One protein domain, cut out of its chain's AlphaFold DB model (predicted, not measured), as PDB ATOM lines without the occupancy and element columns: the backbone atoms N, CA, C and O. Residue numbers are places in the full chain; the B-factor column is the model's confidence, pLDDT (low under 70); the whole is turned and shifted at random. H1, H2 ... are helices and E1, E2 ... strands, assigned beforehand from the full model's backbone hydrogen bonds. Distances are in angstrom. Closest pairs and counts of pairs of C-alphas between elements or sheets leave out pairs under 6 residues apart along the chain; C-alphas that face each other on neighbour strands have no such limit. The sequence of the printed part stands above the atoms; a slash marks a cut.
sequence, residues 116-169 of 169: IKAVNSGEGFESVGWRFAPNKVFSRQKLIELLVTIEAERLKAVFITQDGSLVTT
ATOM      1  N   ILE A 116     324.330 420.911 475.812       92.88
ATOM      2  CA  ILE A 116     324.300 419.475 475.511       92.88
ATOM      3  C   ILE A 116     324.371 419.321 473.998       92.88
ATOM      4  O   ILE A 116     323.646 420.012 473.283       92.88
ATOM      5  N   LYS A 117     325.220 418.407 473.524       91.94
ATOM      6  CA  LYS A 117     325.243 417.958 472.131       91.94
ATOM      7  C   LYS A 117     324.578 416.587 472.044       91.94
ATOM      8  O   LYS A 117     324.908 415.698 472.825       91.94
ATOM      9  N   ALA A 118     323.687 416.423 471.079       88.62
ATOM     10  CA  ALA A 118     323.081 415.153 470.713       88.62
ATOM     11  C   ALA A 118     323.483 414.807 469.282       88.62
ATOM     12  O   ALA A 118     323.489 415.678 468.414       88.62
ATOM     13  N   VAL A 119     323.833 413.548 469.050       88.75
ATOM     14  CA  VAL A 119     324.092 413.012 467.713       88.75
ATOM     15  C   VAL A 119     323.271 411.747 467.592       88.75
ATOM     16  O   VAL A 119     323.395 410.867 468.445       88.75
ATOM     17  N   ASN A 120     322.446 411.672 466.557       85.31
ATOM     18  CA  ASN A 120     321.705 410.464 466.230       85.31
ATOM     19  C   ASN A 120     321.969 410.117 464.773       85.31
ATOM     20  O   ASN A 120     321.954 410.997 463.913       85.31
ATOM     21  N   SER A 121     322.168 408.835 464.517       84.31
ATOM     22  CA  SER A 121     322.191 408.260 463.183       84.31
ATOM     23  C   SER A 121     321.152 407.149 463.123       84.31
ATOM     24  O   SER A 121     320.960 406.407 464.091       84.31
ATOM     25  N   GLY A 122     320.452 407.062 462.003       78.25
ATOM     26  CA  GLY A 122     319.410 406.070 461.779       78.25
ATOM     27  C   GLY A 122     318.769 406.293 460.424       78.25
ATOM     28  O   GLY A 122     318.766 407.418 459.933       78.25
ATOM     29  N   GLU A 123     318.252 405.224 459.820       71.56
ATOM     30  CA  GLU A 123     317.450 405.344 458.594       71.56
ATOM     31  C   GLU A 123     318.194 406.027 457.420       71.56
ATOM     32  O   GLU A 123     317.600 406.684 456.576       71.56
ATOM     33  N   GLY A 124     319.531 405.924 457.371       75.75
ATOM     34  CA  GLY A 124     320.356 406.598 456.355       75.75
ATOM     35  C   GLY A 124     320.542 408.108 456.568       75.75
ATOM     36  O   GLY A 124     321.210 408.758 455.764       75.75
ATOM     37  N   PHE A 125     320.016 408.664 457.664       79.75
ATOM     38  CA  PHE A 125     320.165 410.066 458.040       79.75
ATOM     39  C   PHE A 125     321.064 410.237 459.260       79.75
ATOM     40  O   PHE A 125     321.070 409.441 460.205       79.75
ATOM     41  N   GLU A 126     321.785 411.352 459.262       88.12
ATOM     42  CA  GLU A 126     322.533 411.832 460.412       88.12
ATOM     43  C   GLU A 126     321.921 413.136 460.906       88.12
ATOM     44  O   GLU A 126     321.586 414.037 460.138       88.12
ATOM     45  N   SER A 127     321.776 413.243 462.221       89.06
ATOM     46  CA  SER A 127     321.298 414.450 462.876       89.06
ATOM     47  C   SER A 127     322.249 414.845 463.992       89.06
ATOM     48  O   SER A 127     322.730 414.015 464.771       89.06
ATOM     49  N   VAL A 128     322.495 416.145 464.089       91.88
ATOM     50  CA  VAL A 128     323.235 416.750 465.188       91.88
ATOM     51  C   VAL A 128     322.416 417.899 465.755       91.88
ATOM     52  O   VAL A 128     321.896 418.739 465.025       91.88
ATOM     53  N   GLY A 129     322.274 417.911 467.074       91.94
ATOM     54  CA  GLY A 129     321.481 418.897 467.788       91.94
ATOM     55  C   GLY A 129     322.226 419.440 468.992       91.94
ATOM     56  O   GLY A 129     323.037 418.749 469.615       91.94
ATOM     57  N   TRP A 130     321.909 420.680 469.343       93.06
ATOM     58  CA  TRP A 130     322.413 421.315 470.549       93.06
ATOM     59  C   TRP A 130     321.273 421.896 471.359       93.06
ATOM     60  O   TRP A 130     320.304 422.422 470.817       93.06
ATOM     61  N   ARG A 131     321.434 421.847 472.677       93.94
ATOM     62  CA  ARG A 131     320.590 422.576 473.613       93.94
ATOM     63  C   ARG A 131     321.466 423.401 474.530       93.94
ATOM     64  O   ARG A 131     322.407 422.869 475.110       93.94
ATOM     65  N   PHE A 132     321.147 424.679 474.660       94.31
ATOM     66  CA  PHE A 132     321.925 425.640 475.433       94.31
ATOM     67  C   PHE A 132     321.176 426.048 476.698       94.31
ATOM     68  O   PHE A 132     319.946 426.045 476.728       94.31
ATOM     69  N   ALA A 133     321.919 426.390 477.749       94.12
ATOM     70  CA  ALA A 133     321.349 426.980 478.952       94.12
ATOM     71  C   ALA A 133     320.646 428.308 478.610       94.12
ATOM     72  O   ALA A 133     321.128 429.038 477.743       94.12
ATOM     73  N   PRO A 134     319.549 428.670 479.301       91.44
ATOM     74  CA  PRO A 134     318.767 429.866 478.973       91.44
ATOM     75  C   PRO A 134     319.545 431.180 479.156       91.44
ATOM     76  O   PRO A 134     319.174 432.202 478.592       91.44
ATOM     77  N   ASN A 135     320.646 431.163 479.914       92.81
ATOM     78  CA  ASN A 135     321.546 432.306 480.075       92.81
ATOM     79  C   ASN A 135     322.574 432.455 478.933       92.81
ATOM     80  O   ASN A 135     323.349 433.412 478.932       92.81
ATOM     81  N   LYS A 136     322.618 431.527 477.967       93.19
ATOM     82  CA  LYS A 136     323.437 431.651 476.755       93.19
ATOM     83  C   LYS A 136     322.670 432.476 475.723       93.19
ATOM     84  O   LYS A 136     321.870 431.947 474.958       93.19
ATOM     85  N   VAL A 137     322.934 433.780 475.721       95.31
ATOM     86  CA  VAL A 137     322.374 434.733 474.755       95.31
ATOM     87  C   VAL A 137     323.332 434.889 473.573       95.31
ATOM     88  O   VAL A 137     324.529 435.109 473.760       95.31
ATOM     89  N   PHE A 138     322.812 434.777 472.354       95.25
ATOM     90  CA  PHE A 138     323.590 434.777 471.118       95.25
ATOM     91  C   PHE A 138     323.508 436.116 470.372       95.25
ATOM     92  O   PHE A 138     322.527 436.852 470.457       95.25
ATOM     93  N   SER A 139     324.544 436.420 469.588       95.75
ATOM     94  CA  SER A 139     324.499 437.525 468.626       95.75
ATOM     95  C   SER A 139     323.720 437.087 467.390       95.75
ATOM     96  O   SER A 139     324.129 436.150 466.703       95.75
ATOM     97  N   ARG A 140     322.622 437.787 467.086       93.56
ATOM     98  CA  ARG A 140     321.767 437.498 465.928       93.56
ATOM     99  C   ARG A 140     322.542 437.530 464.609       93.56
ATOM    100  O   ARG A 140     322.392 436.626 463.797       93.56
ATOM    101  N   GLN A 141     323.409 438.528 464.435       93.56
ATOM    102  CA  GLN A 141     324.220 438.687 463.226       93.56
ATOM    103  C   GLN A 141     325.146 437.484 462.999       93.56
ATOM    104  O   GLN A 141     325.095 436.855 461.947       93.56
ATOM    105  N   LYS A 142     325.915 437.099 464.026       95.06
ATOM    106  CA  LYS A 142     326.830 435.950 463.944       95.06
ATOM    107  C   LYS A 142     326.093 434.625 463.746       95.06
ATOM    108  O   LYS A 142     326.617 433.730 463.097       95.06
ATOM    109  N   LEU A 143     324.891 434.487 464.315       93.62
ATOM    110  CA  LEU A 143     324.054 433.312 464.078       93.62
ATOM    111  C   LEU A 143     323.641 433.224 462.615       93.62
ATOM    112  O   LEU A 143     323.804 432.171 462.023       93.62
ATOM    113  N   ILE A 144     323.143 434.309 462.024       91.50
ATOM    114  CA  ILE A 144     322.732 434.301 460.615       91.50
ATOM    115  C   ILE A 144     323.921 433.966 459.714       91.50
ATOM    116  O   ILE A 144     323.797 433.081 458.875       91.50
ATOM    117  N   GLU A 145     325.076 434.599 459.943       94.00
ATOM    118  CA  GLU A 145     326.319 434.311 459.212       94.00
ATOM    119  C   GLU A 145     326.726 432.837 459.305       94.00
ATOM    120  O   GLU A 145     327.141 432.257 458.310       94.00
ATOM    121  N   LEU A 146     326.568 432.206 460.471       93.12
ATOM    122  CA  LEU A 146     326.828 430.778 460.630       93.12
ATOM    123  C   LEU A 146     325.778 429.927 459.902       93.12
ATOM    124  O   LEU A 146     326.131 429.011 459.166       93.12
ATOM    125  N   LEU A 147     324.492 430.206 460.110       92.00
ATOM    126  CA  LEU A 147     323.395 429.357 459.639       92.00
ATOM    127  C   LEU A 147     323.342 429.262 458.112       92.00
ATOM    128  O   LEU A 147     323.054 428.188 457.595       92.00
ATOM    129  N   VAL A 148     323.675 430.339 457.394       90.44
ATOM    130  CA  VAL A 148     323.719 430.326 455.919       90.44
ATOM    131  C   VAL A 148     324.880 429.506 455.348       90.44
ATOM    132  O   VAL A 148     324.864 429.185 454.165       90.44
ATOM    133  N   THR A 149     325.881 429.161 456.165       93.00
ATOM    134  CA  THR A 149     327.017 428.319 455.745       93.00
ATOM    135  C   THR A 149     326.785 426.829 455.984       93.00
ATOM    136  O   THR A 149     327.603 426.011 455.568       93.00
ATOM    137  N   ILE A 150     325.699 426.459 456.671       92.38
ATOM    138  CA  ILE A 150     325.417 425.065 457.011       92.38
ATOM    139  C   ILE A 150     324.771 424.372 455.815       92.38
ATOM    140  O   ILE A 150     323.671 424.722 455.395       92.38
ATOM    141  N   GLU A 151     325.431 423.326 455.332       90.88
ATOM    142  CA  GLU A 151     324.897 422.427 454.320       90.88
ATOM    143  C   GLU A 151     324.218 421.235 455.014       90.88
ATOM    144  O   GLU A 151     324.869 420.326 455.527       90.88
ATOM    145  N   ALA A 152     322.888 421.278 455.112       90.06
ATOM    146  CA  ALA A 152     322.077 420.226 455.716       90.06
ATOM    147  C   ALA A 152     320.730 420.115 454.995       90.06
ATOM    148  O   ALA A 152     320.194 421.113 454.521       90.06
ATOM    149  N   GLU A 153     320.138 418.917 454.970       86.69
ATOM    150  CA  GLU A 153     318.818 418.729 454.348       86.69
ATOM    151  C   GLU A 153     317.711 419.526 455.043       86.69
ATOM    152  O   GLU A 153     316.751 419.967 454.412       86.69
ATOM    153  N   ARG A 154     317.830 419.686 456.364       89.50
ATOM    154  CA  ARG A 154     316.878 420.423 457.184       89.50
ATOM    155  C   ARG A 154     317.585 421.038 458.375       89.50
ATOM    156  O   ARG A 154     318.275 420.346 459.119       89.50
ATOM    157  N   LEU A 155     317.327 422.319 458.606       91.50
ATOM    158  CA  LEU A 155     317.808 423.039 459.771       91.50
ATOM    159  C   LEU A 155     316.621 423.649 460.509       91.50
ATOM    160  O   LEU A 155     315.805 424.341 459.915       91.50
ATOM    161  N   LYS A 156     316.548 423.420 461.820       91.56
ATOM    162  CA  LYS A 156     315.585 424.079 462.704       91.56
ATOM    163  C   LYS A 156     316.282 424.572 463.944       91.56
ATOM    164  O   LYS A 156     317.099 423.846 464.514       91.56
ATOM    165  N   ALA A 157     315.911 425.756 464.403       92.12
ATOM    166  CA  ALA A 157     316.447 426.272 465.645       92.12
ATOM    167  C   ALA A 157     315.554 427.334 466.283       92.12
ATOM    168  O   ALA A 157     314.789 428.028 465.616       92.12
ATOM    169  N   VAL A 158     315.722 427.474 467.597       94.12
ATOM    170  CA  VAL A 158     315.225 428.596 468.391       94.12
ATOM    171  C   VAL A 158     316.387 429.090 469.246       94.12
ATOM    172  O   VAL A 158     316.929 428.334 470.051       94.12
ATOM    173  N   PHE A 159     316.776 430.349 469.069       94.94
ATOM    174  CA  PHE A 159     317.864 430.979 469.813       94.94
ATOM    175  C   PHE A 159     317.349 432.151 470.639       94.94
ATOM    176  O   PHE A 159     316.486 432.901 470.190       94.94
ATOM    177  N   ILE A 160     317.930 432.339 471.824       95.81
ATOM    178  CA  ILE A 160     317.766 433.558 472.618       95.81
ATOM    179  C   ILE A 160     318.844 434.542 472.163       95.81
ATOM    180  O   ILE A 160     320.035 434.239 472.259       95.81
ATOM    181  N   THR A 161     318.446 435.705 471.664       95.31
ATOM    182  CA  THR A 161     319.333 436.788 471.228       95.31
ATOM    183  C   THR A 161     319.126 438.036 472.083       95.31
ATOM    184  O   THR A 161     318.216 438.113 472.906       95.31
ATOM    185  N   GLN A 162     320.020 439.018 471.941       92.81
ATOM    186  CA  GLN A 162     319.956 440.275 472.703       92.81
ATOM    187  C   GLN A 162     318.676 441.082 472.419       92.81
ATOM    188  O   GLN A 162     318.240 441.862 473.259       92.81
ATOM    189  N   ASP A 163     318.093 440.884 471.241       89.75
ATOM    190  CA  ASP A 163     316.930 441.579 470.693       89.75
ATOM    191  C   ASP A 163     315.641 440.734 470.691       89.75
ATOM    192  O   ASP A 163     314.614 441.199 470.202       89.75
ATOM    193  N   GLY A 164     315.657 439.514 471.243       89.88
ATOM    194  CA  GLY A 164     314.478 438.644 471.319       89.88
ATOM    195  C   GLY A 164     314.784 437.181 471.011       89.88
ATOM    196  O   GLY A 164     315.876 436.696 471.285       89.88
ATOM    197  N   SER A 165     313.811 436.442 470.476       90.25
ATOM    198  CA  SER A 165     314.032 435.080 469.981       90.25
ATOM    199  C   SER A 165     314.205 435.066 468.461       90.25
ATOM    200  O   SER A 165     313.464 435.717 467.727       90.25
ATOM    201  N   LEU A 166     315.177 434.290 467.976       91.12
ATOM    202  CA  LEU A 166     315.349 433.982 466.555       91.12
ATOM    203  C   LEU A 166     314.876 432.550 466.298       91.12
ATOM    204  O   LEU A 166     315.359 431.625 466.948       91.12
ATOM    205  N   VAL A 167     313.969 432.369 465.336       90.50
ATOM    206  CA  VAL A 167     313.423 431.059 464.944       90.50
ATOM    207  C   VAL A 167     313.747 430.781 463.478       90.50
ATOM    208  O   VAL A 167     313.577 431.664 462.637       90.50
ATOM    209  N   THR A 168     314.199 429.564 463.171       85.12
ATOM    210  CA  THR A 168     314.398 429.064 461.800       85.12
ATOM    211  C   THR A 168     313.631 427.758 461.593       85.12
ATOM    212  O   THR A 168     313.513 426.959 462.529       85.12
ATOM    213  N   THR A 169     313.082 427.558 460.389       70.56
ATOM    214  CA  THR A 169     312.194 426.426 460.061       70.56
ATOM    215  C   THR A 169     312.658 425.686 458.821       70.56
ATOM    216  O   THR A 169     313.135 426.386 457.901       70.56
TER     217      THR A 169
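This is residues 116 to 169 of the 169 residues of the protein "Putative metal chaperone" of Vibrio sp. C7 (UniProt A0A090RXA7). Two strand hairpins, the longer E1-E2 and the shorter E3-E4, make an elongated body with their turns at opposite ends of its long axis, and one short helix, H1, lies next to the shorter hairpin. The hairpins do not join into one sheet; E2 and E3 are their nearest strands. The printed part has 54 residues, with four named strands and one named helix in the order E1, E2, H1, E3, E4; each sheet is one antiparallel pair, and the class is mixed, helices and strands. It is only just loose, close to compact, with a radius of gyration of the C-alphas of 12.5 A and spans of 38 by 23 by 15 A.

E1, residues 116 to 122, and E2, residues 125 to 132, form a hairpin, antiparallel at 166 degrees, with N 118 and O 129 within hydrogen-bond range at 2.8 A. In H1, residues 140 to 147, every O i to N i+4 pair is within hydrogen-bond range. E3, residues 157 to 161, and E4, residues 164 to 168, form the second hairpin, antiparallel at 160 degrees, with N 161 and O 164 2.8 A apart. E2 and E3 are near each other. The closest C-alphas of H1 and E3, Arg 140 and Thr 161, are 5.9 A apart. E1 is apart from H1, E3 and E4.

E1 begins at C-alpha 116 (324.300, 419.475, 475.511) and is 19.8 A long. E2 is 23.4 A long. H1 begins at C-alpha 140 (321.767, 437.498, 465.928) and spans 10.4 A. E3 spans 12.3 A. E4 spans 13.5 A and ends at C-alpha 168 (314.398, 429.064, 461.800).

The C-alphas farthest apart, Glu 123 and Asp 163, are 38.2 A apart. The printed part has no cut and no long link. Its mean pLDDT is 90.2, and no printed residue is under 70.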